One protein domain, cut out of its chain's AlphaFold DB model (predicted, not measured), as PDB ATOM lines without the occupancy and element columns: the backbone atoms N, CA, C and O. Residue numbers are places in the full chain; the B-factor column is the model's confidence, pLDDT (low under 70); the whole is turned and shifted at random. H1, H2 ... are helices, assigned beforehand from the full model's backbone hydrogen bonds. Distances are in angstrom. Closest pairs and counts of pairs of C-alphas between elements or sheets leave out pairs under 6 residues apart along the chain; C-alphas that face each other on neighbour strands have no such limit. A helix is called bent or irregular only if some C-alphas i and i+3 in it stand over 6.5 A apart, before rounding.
ATOM      1  N   GLU A 382       6.912  -1.976  32.047       90.44
ATOM      2  CA  GLU A 382       7.406  -1.317  33.259       90.44
ATOM      3  C   GLU A 382       8.479  -2.199  33.911       90.44
ATOM      4  O   GLU A 382       8.420  -3.421  33.789       90.44
ATOM      5  N   SER A 383       9.459  -1.627  34.616       87.56
ATOM      6  CA  SER A 383      10.420  -2.427  35.391       87.56
ATOM      7  C   SER A 383      10.296  -2.150  36.881       87.56
ATOM      8  O   SER A 383      10.302  -0.996  37.305       87.56
ATOM      9  N   ASP A 384      10.240  -3.221  37.677       83.12
ATOM     10  CA  ASP A 384      10.262  -3.158  39.143       83.12
ATOM     11  C   ASP A 384      11.688  -3.160  39.731       83.12
ATOM     12  O   ASP A 384      11.872  -3.257  40.944       83.12
ATOM     13  N   GLY A 385      12.706  -3.063  38.868       79.69
ATOM     14  CA  GLY A 385      14.123  -3.151  39.217       79.69
ATOM     15  C   GLY A 385      14.695  -4.573  39.205       79.69
ATOM     16  O   GLY A 385      15.916  -4.711  39.172       79.69
ATOM     17  N   ASN A 386      13.854  -5.616  39.179       79.81
ATOM     18  CA  ASN A 386      14.276  -7.018  39.060       79.81
ATOM     19  C   ASN A 386      13.845  -7.659  37.731       79.81
ATOM     20  O   ASN A 386      14.587  -8.475  37.185       79.81
ATOM     21  N   GLU A 387      12.665  -7.317  37.209       88.75
ATOM     22  CA  GLU A 387      12.148  -7.833  35.933       88.75
ATOM     23  C   GLU A 387      11.406  -6.766  35.102       88.75
ATOM     24  O   GLU A 387      11.228  -5.623  35.534       88.75
ATOM     25  N   GLU A 388      11.010  -7.131  33.877       92.19
ATOM     26  CA  GLU A 388      10.137  -6.341  32.996       92.19
ATOM     27  C   GLU A 388       8.704  -6.901  33.041       92.19
ATOM     28  O   GLU A 388       8.463  -8.073  32.741       92.19
ATOM     29  N   ILE A 389       7.740  -6.050  33.384       94.00
ATOM     30  CA  ILE A 389       6.322  -6.370  33.545       94.00
ATOM     31  C   ILE A 389       5.546  -5.790  32.353       94.00
ATOM     32  O   ILE A 389       5.129  -4.632  32.333       94.00
ATOM     33  N   ASP A 390       5.332  -6.623  31.336       94.06
ATOM     34  CA  ASP A 390       4.444  -6.329  30.205       94.06
ATOM     35  C   ASP A 390       3.003  -6.743  30.554       94.06
ATOM     36  O   ASP A 390       2.593  -7.895  30.372       94.06
ATOM     37  N   ARG A 391       2.229  -5.783  31.075       95.06
ATOM     38  CA  ARG A 391       0.826  -5.959  31.495       95.06
ATOM     39  C   ARG A 391      -0.068  -6.530  30.389       95.06
ATOM     40  O   ARG A 391      -0.928  -7.371  30.669       95.06
ATOM     41  N   TYR A 392       0.144  -6.126  29.136       95.94
ATOM     42  CA  TYR A 392      -0.672  -6.594  28.017       95.94
ATOM     43  C   TYR A 392      -0.334  -8.036  27.621       95.94
ATOM     44  O   TYR A 392      -1.226  -8.858  27.404       95.94
ATOM     45  N   ARG A 393       0.952  -8.393  27.600       94.00
ATOM     46  CA  ARG A 393       1.407  -9.769  27.351       94.00
ATOM     47  C   ARG A 393       1.030 -10.725  28.481       94.00
ATOM     48  O   ARG A 393       0.727 -11.886  28.210       94.00
ATOM     49  N   ILE A 394       1.001 -10.239  29.723       94.81
ATOM     50  CA  ILE A 394       0.467 -10.963  30.885       94.81
ATOM     51  C   ILE A 394      -1.023 -11.264  30.687       94.81
ATOM     52  O   ILE A 394      -1.416 -12.427  30.793       94.81
ATOM     53  N   ARG A 395      -1.838 -10.265  30.310       95.31
ATOM     54  CA  ARG A 395      -3.256 -10.456  29.947       95.31
ATOM     55  C   ARG A 395      -3.430 -11.489  28.831       95.31
ATOM     56  O   ARG A 395      -4.251 -12.390  28.980       95.31
ATOM     57  N   ALA A 396      -2.676 -11.368  27.738       94.75
ATOM     58  CA  ALA A 396      -2.788 -12.268  26.590       94.75
ATOM     59  C   ALA A 396      -2.491 -13.728  26.975       94.75
ATOM     60  O   ALA A 396      -3.308 -14.608  26.718       94.75
ATOM     61  N   LYS A 397      -1.378 -13.979  27.682       93.31
ATOM     62  CA  LYS A 397      -1.045 -15.322  28.182       93.31
ATOM     63  C   LYS A 397      -2.088 -15.870  29.159       93.31
ATOM     64  O   LYS A 397      -2.421 -17.049  29.088       93.31
ATOM     65  N   LEU A 398      -2.589 -15.038  30.077       94.62
ATOM     66  CA  LEU A 398      -3.648 -15.445  31.000       94.62
ATOM     67  C   LEU A 398      -4.919 -15.848  30.245       94.62
ATOM     68  O   LEU A 398      -5.557 -16.810  30.654       94.62
ATOM     69  N   LEU A 399      -5.261 -15.188  29.133       94.88
ATOM     70  CA  LEU A 399      -6.414 -15.583  28.323       94.88
ATOM     71  C   LEU A 399      -6.236 -16.972  27.686       94.88
ATOM     72  O   LEU A 399      -7.167 -17.767  27.751       94.88
ATOM     73  N   ASP A 400      -5.058 -17.302  27.140       92.62
ATOM     74  CA  ASP A 400      -4.779 -18.645  26.591       92.62
ATOM     75  C   ASP A 400      -4.825 -19.749  27.675       92.62
ATOM     76  O   ASP A 400      -5.339 -20.847  27.433       92.62
ATOM     77  N   ILE A 401      -4.339 -19.458  28.889       92.25
ATOM     78  CA  ILE A 401      -4.413 -20.379  30.039       92.25
ATOM     79  C   ILE A 401      -5.873 -20.556  30.489       92.25
ATOM     80  O   ILE A 401      -6.348 -21.682  30.636       92.25
ATOM     81  N   LEU A 402      -6.612 -19.456  30.664       93.75
ATOM     82  CA  LEU A 402      -8.019 -19.481  31.072       93.75
ATOM     83  C   LEU A 402      -8.907 -20.157  30.019       93.75
ATOM     84  O   LEU A 402      -9.830 -20.873  30.390       93.75
ATOM     85  N   TRP A 403      -8.603 -20.000  28.729       93.75
ATOM     86  CA  TRP A 403      -9.253 -20.721  27.630       93.75
ATOM     87  C   TRP A 403      -9.010 -22.234  27.709       93.75
ATOM     88  O   TRP A 403      -9.943 -23.027  27.582       93.75
ATOM     89  N   SER A 404      -7.777 -22.643  28.020       90.25
ATOM     90  CA  SER A 404      -7.430 -24.052  28.264       90.25
ATOM     91  C   SER A 404      -8.153 -24.636  29.492       90.25
ATOM     92  O   SER A 404      -8.408 -25.837  29.548       90.25
ATOM     93  N   ALA A 405      -8.546 -23.785  30.447       90.50
ATOM     94  CA  ALA A 405      -9.309 -24.123  31.651       90.50
ATOM     95  C   ALA A 405     -10.778 -23.633  31.614       90.50
ATOM     96  O   ALA A 405     -11.390 -23.448  32.674       90.50
ATOM     97  N   ARG A 406     -11.351 -23.407  30.418       91.44
ATOM     98  CA  ARG A 406     -12.575 -22.597  30.221       91.44
ATOM     99  C   ARG A 406     -13.758 -22.954  31.118       91.44
ATOM    100  O   ARG A 406     -14.391 -22.052  31.651       91.44
ATOM    101  N   GLU A 407     -14.011 -24.242  31.355       88.94
ATOM    102  CA  GLU A 407     -15.121 -24.684  32.211       88.94
ATOM    103  C   GLU A 407     -15.041 -24.129  33.637       88.94
ATOM    104  O   GLU A 407     -16.064 -23.789  34.224       88.94
ATOM    105  N   TRP A 408     -13.841 -24.046  34.215       91.00
ATOM    106  CA  TRP A 408     -13.642 -23.395  35.508       91.00
ATOM    107  C   TRP A 408     -13.668 -21.871  35.357       91.00
ATOM    108  O   TRP A 408     -14.334 -21.190  36.138       91.00
ATOM    109  N   ALA A 409     -12.991 -21.347  34.331       92.44
ATOM    110  CA  ALA A 409     -12.817 -19.913  34.145       92.44
ATOM    111  C   ALA A 409     -14.155 -19.163  33.991       92.44
ATOM    112  O   ALA A 409     -14.369 -18.172  34.683       92.44
ATOM    113  N   GLU A 410     -15.093 -19.673  33.184       90.19
ATOM    114  CA  GLU A 410     -16.432 -19.079  33.011       90.19
ATOM    115  C   GLU A 410     -17.286 -19.084  34.291       90.19
ATOM    116  O   GLU A 410     -18.234 -18.307  34.401       90.19
ATOM    117  N   ARG A 411     -16.976 -19.964  35.254       89.69
ATOM    118  CA  ARG A 411     -17.737 -20.121  36.503       89.69
ATOM    119  C   ARG A 411     -17.144 -19.357  37.688       89.69
ATOM    120  O   ARG A 411     -17.883 -19.083  38.629       89.69
ATOM    121  N   ALA A 412     -15.836 -19.087  37.687       90.44
ATOM    122  CA  ALA A 412     -15.122 -18.672  38.898       90.44
ATOM    123  C   ALA A 412     -13.931 -17.711  38.704       90.44
ATOM    124  O   ALA A 412     -13.454 -17.173  39.705       90.44
ATOM    125  N   ALA A 413     -13.425 -17.484  37.486       93.38
ATOM    126  CA  ALA A 413     -12.229 -16.658  37.300       93.38
ATOM    127  C   ALA A 413     -12.557 -15.159  37.200       93.38
ATOM    128  O   ALA A 413     -13.203 -14.713  36.252       93.38
ATOM    129  N   ASP A 414     -12.017 -14.360  38.120       94.50
ATOM    130  CA  ASP A 414     -11.920 -12.912  37.951       94.50
ATOM    131  C   ASP A 414     -10.651 -12.593  37.147       94.50
ATOM    132  O   ASP A 414      -9.547 -12.416  37.670       94.50
ATOM    133  N   PHE A 415     -10.819 -12.512  35.829       95.06
ATOM    134  CA  PHE A 415      -9.744 -12.170  34.900       95.06
ATOM    135  C   PHE A 415      -9.157 -10.768  35.152       95.06
ATOM    136  O   PHE A 415      -7.974 -10.541  34.881       95.06
ATOM    137  N   ARG A 416      -9.939  -9.826  35.703       95.25
ATOM    138  CA  ARG A 416      -9.466  -8.475  36.040       95.25
ATOM    139  C   ARG A 416      -8.576  -8.522  37.286       95.25
ATOM    140  O   ARG A 416      -7.504  -7.912  37.277       95.25
ATOM    141  N   ALA A 417      -8.946  -9.301  38.305       94.31
ATOM    142  CA  ALA A 417      -8.115  -9.555  39.481       94.31
ATOM    143  C   ALA A 417      -6.836 -10.337  39.143       94.31
ATOM    144  O   ALA A 417      -5.757  -9.910  39.547       94.31
ATOM    145  N   LEU A 418      -6.915 -11.410  38.348       94.88
ATOM    146  CA  LEU A 418      -5.738 -12.189  37.940       94.88
ATOM    147  C   LEU A 418      -4.717 -11.327  37.176       94.88
ATOM    148  O   LEU A 418      -3.523 -11.385  37.470       94.88
ATOM    149  N   VAL A 419      -5.169 -10.465  36.256       95.50
ATOM    150  CA  VAL A 419      -4.282  -9.513  35.560       95.50
ATOM    151  C   VAL A 419      -3.739  -8.437  36.510       95.50
ATOM    152  O   VAL A 419      -2.564  -8.088  36.395       95.50
ATOM    153  N   ARG A 420      -4.534  -7.932  37.469       94.75
ATOM    154  CA  ARG A 420      -4.074  -6.998  38.522       94.75
ATOM    155  C   ARG A 420      -2.936  -7.611  39.346       94.75
ATOM    156  O   ARG A 420      -1.872  -7.007  39.435       94.75
ATOM    157  N   ILE A 421      -3.142  -8.810  39.894       94.00
ATOM    158  CA  ILE A 421      -2.161  -9.526  40.726       94.00
ATOM    159  C   ILE A 421      -0.893  -9.803  39.912       94.00
ATOM    160  O   ILE A 421       0.197  -9.406  40.328       94.00
ATOM    161  N   ALA A 422      -1.027 -10.380  38.712       93.38
ATOM    162  CA  ALA A 422       0.098 -10.706  37.834       93.38
ATOM    163  C   ALA A 422       0.901  -9.478  37.358       93.38
ATOM    164  O   ALA A 422       2.066  -9.627  36.994       93.38
ATOM    165  N   SER A 423       0.316  -8.275  37.382       93.38
ATOM    166  CA  SER A 423       1.004  -7.015  37.050       93.38
ATOM    167  C   SER A 423       1.698  -6.357  38.253       93.38
ATOM    168  O   SER A 423       2.375  -5.352  38.080       93.38
ATOM    169  N   SER A 424       1.541  -6.879  39.475       91.75
ATOM    170  CA  SER A 424       2.096  -6.257  40.687       91.75
ATOM    171  C   SER A 424       3.564  -6.628  40.949       91.75
ATOM    172  O   SER A 424       3.992  -7.756  40.698       91.75
ATOM    173  N   SER A 425       4.342  -5.719  41.539       88.62
ATOM    174  CA  SER A 425       5.728  -5.973  41.984       88.62
ATOM    175  C   SER A 425       5.828  -6.773  43.301       88.62
ATOM    176  O   SER A 425       6.896  -6.828  43.914       88.62
ATOM    177  N   GLY A 426       4.726  -7.363  43.777       87.88
ATOM    178  CA  GLY A 426       4.684  -8.200  44.980       87.88
ATOM    179  C   GLY A 426       5.107  -9.650  44.723       87.88
ATOM    180  O   GLY A 426       5.251 -10.078  43.576       87.88
ATOM    181  N   ASP A 427       5.275 -10.435  45.791       88.88
ATOM    182  CA  ASP A 427       5.642 -11.854  45.669       88.88
ATOM    183  C   ASP A 427       4.531 -12.715  45.057       88.88
ATOM    184  O   ASP A 427       4.829 -13.630  44.294       88.88
ATOM    185  N   GLU A 428       3.263 -12.370  45.284       88.56
ATOM    186  CA  GLU A 428       2.107 -12.971  44.600       88.56
ATOM    187  C   GLU A 428       2.156 -12.721  43.086       88.56
ATOM    188  O   GLU A 428       1.991 -13.647  42.289       88.56
ATOM    189  N   GLY A 429       2.468 -11.485  42.677       91.19
ATOM    190  CA  GLY A 429       2.672 -11.123  41.277       91.19
ATOM    191  C   GLY A 429       3.835 -11.887  40.644       91.19
ATOM    192  O   GLY A 429       3.674 -12.454  39.564       91.19
ATOM    193  N   ARG A 430       4.976 -11.993  41.344       90.50
ATOM    194  CA  ARG A 430       6.118 -12.832  40.927       90.50
ATOM    195  C   ARG A 430       5.747 -14.312  40.810       90.50
ATOM    196  O   ARG A 430       6.145 -14.963  39.845       90.50
ATOM    197  N   ALA A 431       4.998 -14.860  41.766       88.94
ATOM    198  CA  ALA A 431       4.565 -16.256  41.756       88.94
ATOM    199  C   ALA A 431       3.645 -16.543  40.560       88.94
ATOM    200  O   ALA A 431       3.908 -17.464  39.784       88.94
ATOM    201  N   LEU A 432       2.634 -15.697  40.343       90.62
ATOM    202  CA  LEU A 432       1.714 -15.819  39.216       90.62
ATOM    203  C   LEU A 432       2.436 -15.620  37.869       90.62
ATOM    204  O   LEU A 432       2.234 -16.416  36.952       90.62
ATOM    205  N   ARG A 433       3.360 -14.652  37.753       91.56
ATOM    206  CA  ARG A 433       4.210 -14.492  36.555       91.56
ATOM    207  C   ARG A 433       5.053 -15.731  36.255       91.56
ATOM    208  O   ARG A 433       5.174 -16.084  35.084       91.56
ATOM    209  N   ARG A 434       5.589 -16.427  37.266       89.00
ATOM    210  CA  ARG A 434       6.345 -17.684  37.080       89.00
ATOM    211  C   ARG A 434       5.463 -18.824  36.564       89.00
ATOM    212  O   ARG A 434       5.853 -19.493  35.612       89.00
ATOM    213  N   LEU A 435       4.253 -18.992  37.101       86.81
ATOM    214  CA  LEU A 435       3.280 -19.970  36.588       86.81
ATOM    215  C   LEU A 435       2.900 -19.673  35.120       86.81
ATOM    216  O   LEU A 435       2.931 -20.560  34.267       86.81
ATOM    217  N   ILE A 436       2.645 -18.398  34.803       89.12
ATOM    218  CA  ILE A 436       2.382 -17.888  33.443       89.12
ATOM    219  C   ILE A 436       3.612 -18.024  32.512       89.12
ATOM    220  O   ILE A 436       3.483 -18.086  31.282       89.12
ATOM    221  N   ALA A 437       4.830 -18.031  33.059       86.44
ATOM    222  CA  ALA A 437       6.065 -18.209  32.299       86.44
ATOM    223  C   ALA A 437       6.272 -19.666  31.878       86.44
ATOM    224  O   ALA A 437       6.579 -19.897  30.708       86.44
ATOM    225  N   ASN A 438       6.054 -20.611  32.798       81.38
ATOM    226  CA  ASN A 438       6.240 -22.041  32.554       81.38
ATOM    227  C   ASN A 438       5.121 -22.653  31.694       81.38
ATOM    228  O   ASN A 438       5.386 -23.543  30.893       81.38
ATOM    229  N   GLY A 439       3.881 -22.171  31.844       71.56
ATOM    230  CA  GLY A 439       2.701 -22.736  31.174       71.56
ATOM    231  C   GLY A 439       2.023 -23.883  31.936       71.56
ATOM    232  O   GLY A 439       0.985 -24.362  31.493       71.56
ATOM    233  N   ASP A 440       2.556 -24.274  33.098       67.12
ATOM    234  CA  ASP A 440       2.019 -25.348  33.952       67.12
ATOM    235  C   ASP A 440       0.750 -24.960  34.741       67.12
ATOM    236  O   ASP A 440       0.164 -25.809  35.412       67.12
ATOM    237  N   ALA A 441       0.345 -23.684  34.696       75.19
ATOM    238  CA  ALA A 441      -0.702 -23.097  35.535       75.19
ATOM    239  C   ALA A 441      -2.068 -23.792  35.378       75.19
ATOM    240  O   ALA A 441      -2.726 -23.678  34.340       75.19
ATOM    241  N   ARG A 442      -2.529 -24.467  36.434       78.31
ATOM    242  CA  ARG A 442      -3.833 -25.138  36.489       78.31
ATOM    243  C   ARG A 442      -4.919 -24.199  37.003       78.31
ATOM    244  O   ARG A 442      -4.650 -23.201  37.669       78.31
ATOM    245  N   ALA A 443      -6.175 -24.584  36.774       75.62
ATOM    246  CA  ALA A 443      -7.338 -23.944  37.394       75.62
ATOM    247  C   ALA A 443      -7.218 -23.866  38.932       75.62
ATOM    248  O   ALA A 443      -7.615 -22.876  39.535       75.62
ATOM    249  N   GLU A 444      -6.626 -24.892  39.549       77.25
ATOM    250  CA  GLU A 444      -6.375 -24.988  40.992       77.25
ATOM    251  C   GLU A 444      -5.385 -23.914  41.478       77.25
ATOM    252  O   GLU A 444      -5.671 -23.213  42.448       77.25
ATOM    253  N   ASP A 445      -4.269 -23.719  40.763       81.62
ATOM    254  CA  ASP A 445      -3.252 -22.712  41.097       81.62
ATOM    255  C   ASP A 445      -3.811 -21.285  40.963       81.62
ATOM    256  O   ASP A 445      -3.585 -20.425  41.818       81.62
ATOM    257  N   LEU A 446      -4.583 -21.039  39.897       80.50
ATOM    258  CA  LEU A 446      -5.234 -19.751  39.651       80.50
ATOM    259  C   LEU A 446      -6.322 -19.455  40.694       80.50
ATOM    260  O   LEU A 446      -6.396 -18.332  41.186       80.50
ATOM    261  N   ALA A 447      -7.128 -20.452  41.075       80.38
ATOM    262  CA  ALA A 447      -8.147 -20.313  42.115       80.38
ATOM    263  C   ALA A 447      -7.538 -20.006  43.491       80.38
ATOM    264  O   ALA A 447      -8.057 -19.155  44.216       80.38
ATOM    265  N   ALA A 448      -6.426 -20.662  43.841       78.75
ATOM    266  CA  ALA A 448      -5.713 -20.412  45.089       78.75
ATOM    267  C   ALA A 448      -5.171 -18.973  45.155       78.75
ATOM    268  O   ALA A 448      -5.393 -18.282  46.147       78.75
ATOM    269  N   LEU A 449      -4.531 -18.495  44.080       74.00
ATOM    270  CA  LEU A 449      -3.979 -17.136  44.015       74.00
ATOM    271  C   LEU A 449      -5.065 -16.051  43.964       74.00
ATOM    272  O   LEU A 449      -4.921 -15.018  44.609       74.00
ATOM    273  N   GLN A 450      -6.180 -16.289  43.268       75.50
ATOM    274  CA  GLN A 450      -7.326 -15.370  43.253       75.50
ATOM    275  C   GLN A 450      -8.039 -15.285  44.616       75.50
ATOM    276  O   GLN A 450      -8.722 -14.304  44.893       75.50
ATOM    277  N   SER A 451      -7.888 -16.296  45.475       73.38
ATOM    278  CA  SER A 451      -8.482 -16.322  46.819       73.38
ATOM    279  C   SER A 451      -7.617 -15.629  47.886       73.38
ATOM    280  O   SER A 451      -8.007 -15.616  49.053       73.38
ATOM    281  N   ALA A 452      -6.446 -15.092  47.515       61.88
ATOM    282  CA  ALA A 452      -5.447 -14.567  48.448       61.88
ATOM    283  C   ALA A 452      -5.377 -13.023  48.556       61.88
ATOM    284  O   ALA A 452      -4.890 -12.545  49.580       61.88
ATOM    285  N   GLY A 453      -5.876 -12.246  47.572       53.72
ATOM    286  CA  GLY A 453      -5.781 -10.765  47.556       53.72
ATOM    287  C   GLY A 453      -6.594 -10.027  46.484       53.72
ATOM    288  O   GLY A 453      -6.373  -8.802  46.298       53.72
TER     289      GLY A 453
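Overview. This is residues 382 to 453 of the 453 residues of the protein "CTP_transf_like domain-containing protein" of Actinobacteria bacterium (UniProt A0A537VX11). A small all-helix body is built on one long helix, H1, with H3 and H4 packing steeply across one side of it and H5 beside H3 and H4, its first residue, Ala 443, coming close to H1 near Leu 402. At one end of the long axis is the short helix H2, and at the other the turn of residues 382 to 389, before H1. The printed part has 72 residues with five named helices, H1 to H5 in chain order, and no named strand. It is compact, with a radius of gyration of the C-alphas of 11.3 A, yet elongated in outline, spanning 37 by 22 by 20 A.

Along the chain. Find C-alpha 391 at (0.826, -5.959, 31.495); from there H1, residues 391 to 404, runs 20.1 A to C-alpha 404 at (-7.430, -24.052, 28.264). H2 is residues 406 to 412, and H3 is residues 415 to 422. Then look for H4, residues 427 to 438, 16.6 A long. H5, residues 443 to 450, ends at C-alpha 450, (-7.326, -15.370, 43.253). None of these helices is bent.

Arrangement. Start from H1. It touches H3 at a steep tilt of 56 degrees, opposite ways, closest at the C-alphas of Arg 395 and Val 419, 5.8 A apart. H4 touches H1 with residues 433 to 436 alone, at a steep tilt of 60 degrees, the same way; the closest C-alphas, of Lys 397 and Ile 436, are 6.8 A apart. H3 and H4 touch about perpendicular, at 76 degrees, with the C-alphas of Ala 422 and Gly 429 closest at 4.3 A. Farther from H1, H4 and H5 form a helical hairpin at a shallow tilt of 23 degrees, opposite ways; they only just touch, with 3 pairs of C-alphas within 8 A, the closest being Glu 428 and Leu 449 at 7.4 A. H5 also only just touches H2, with 3 such pairs, closest at the C-alphas of Trp 408 and Ala 443, 6.6 A. H2 and H4 are apart. In H1, H3, H4 and H5 every O i to N i+4 pair is within hydrogen-bond range; in H2 it is 2 of 3.

Size, cuts and confidence. The two C-alphas farthest apart are those of Gly 385 and Glu 407, 37.0 A. Look before H1 for a short antiparallel pairing of residues 382 to 383 with 388 to 389. The four links between helices are tight, and the printed part has no cut. The mean pLDDT of the printed part is 87.6; residues 440, 452 and 453 are under 70.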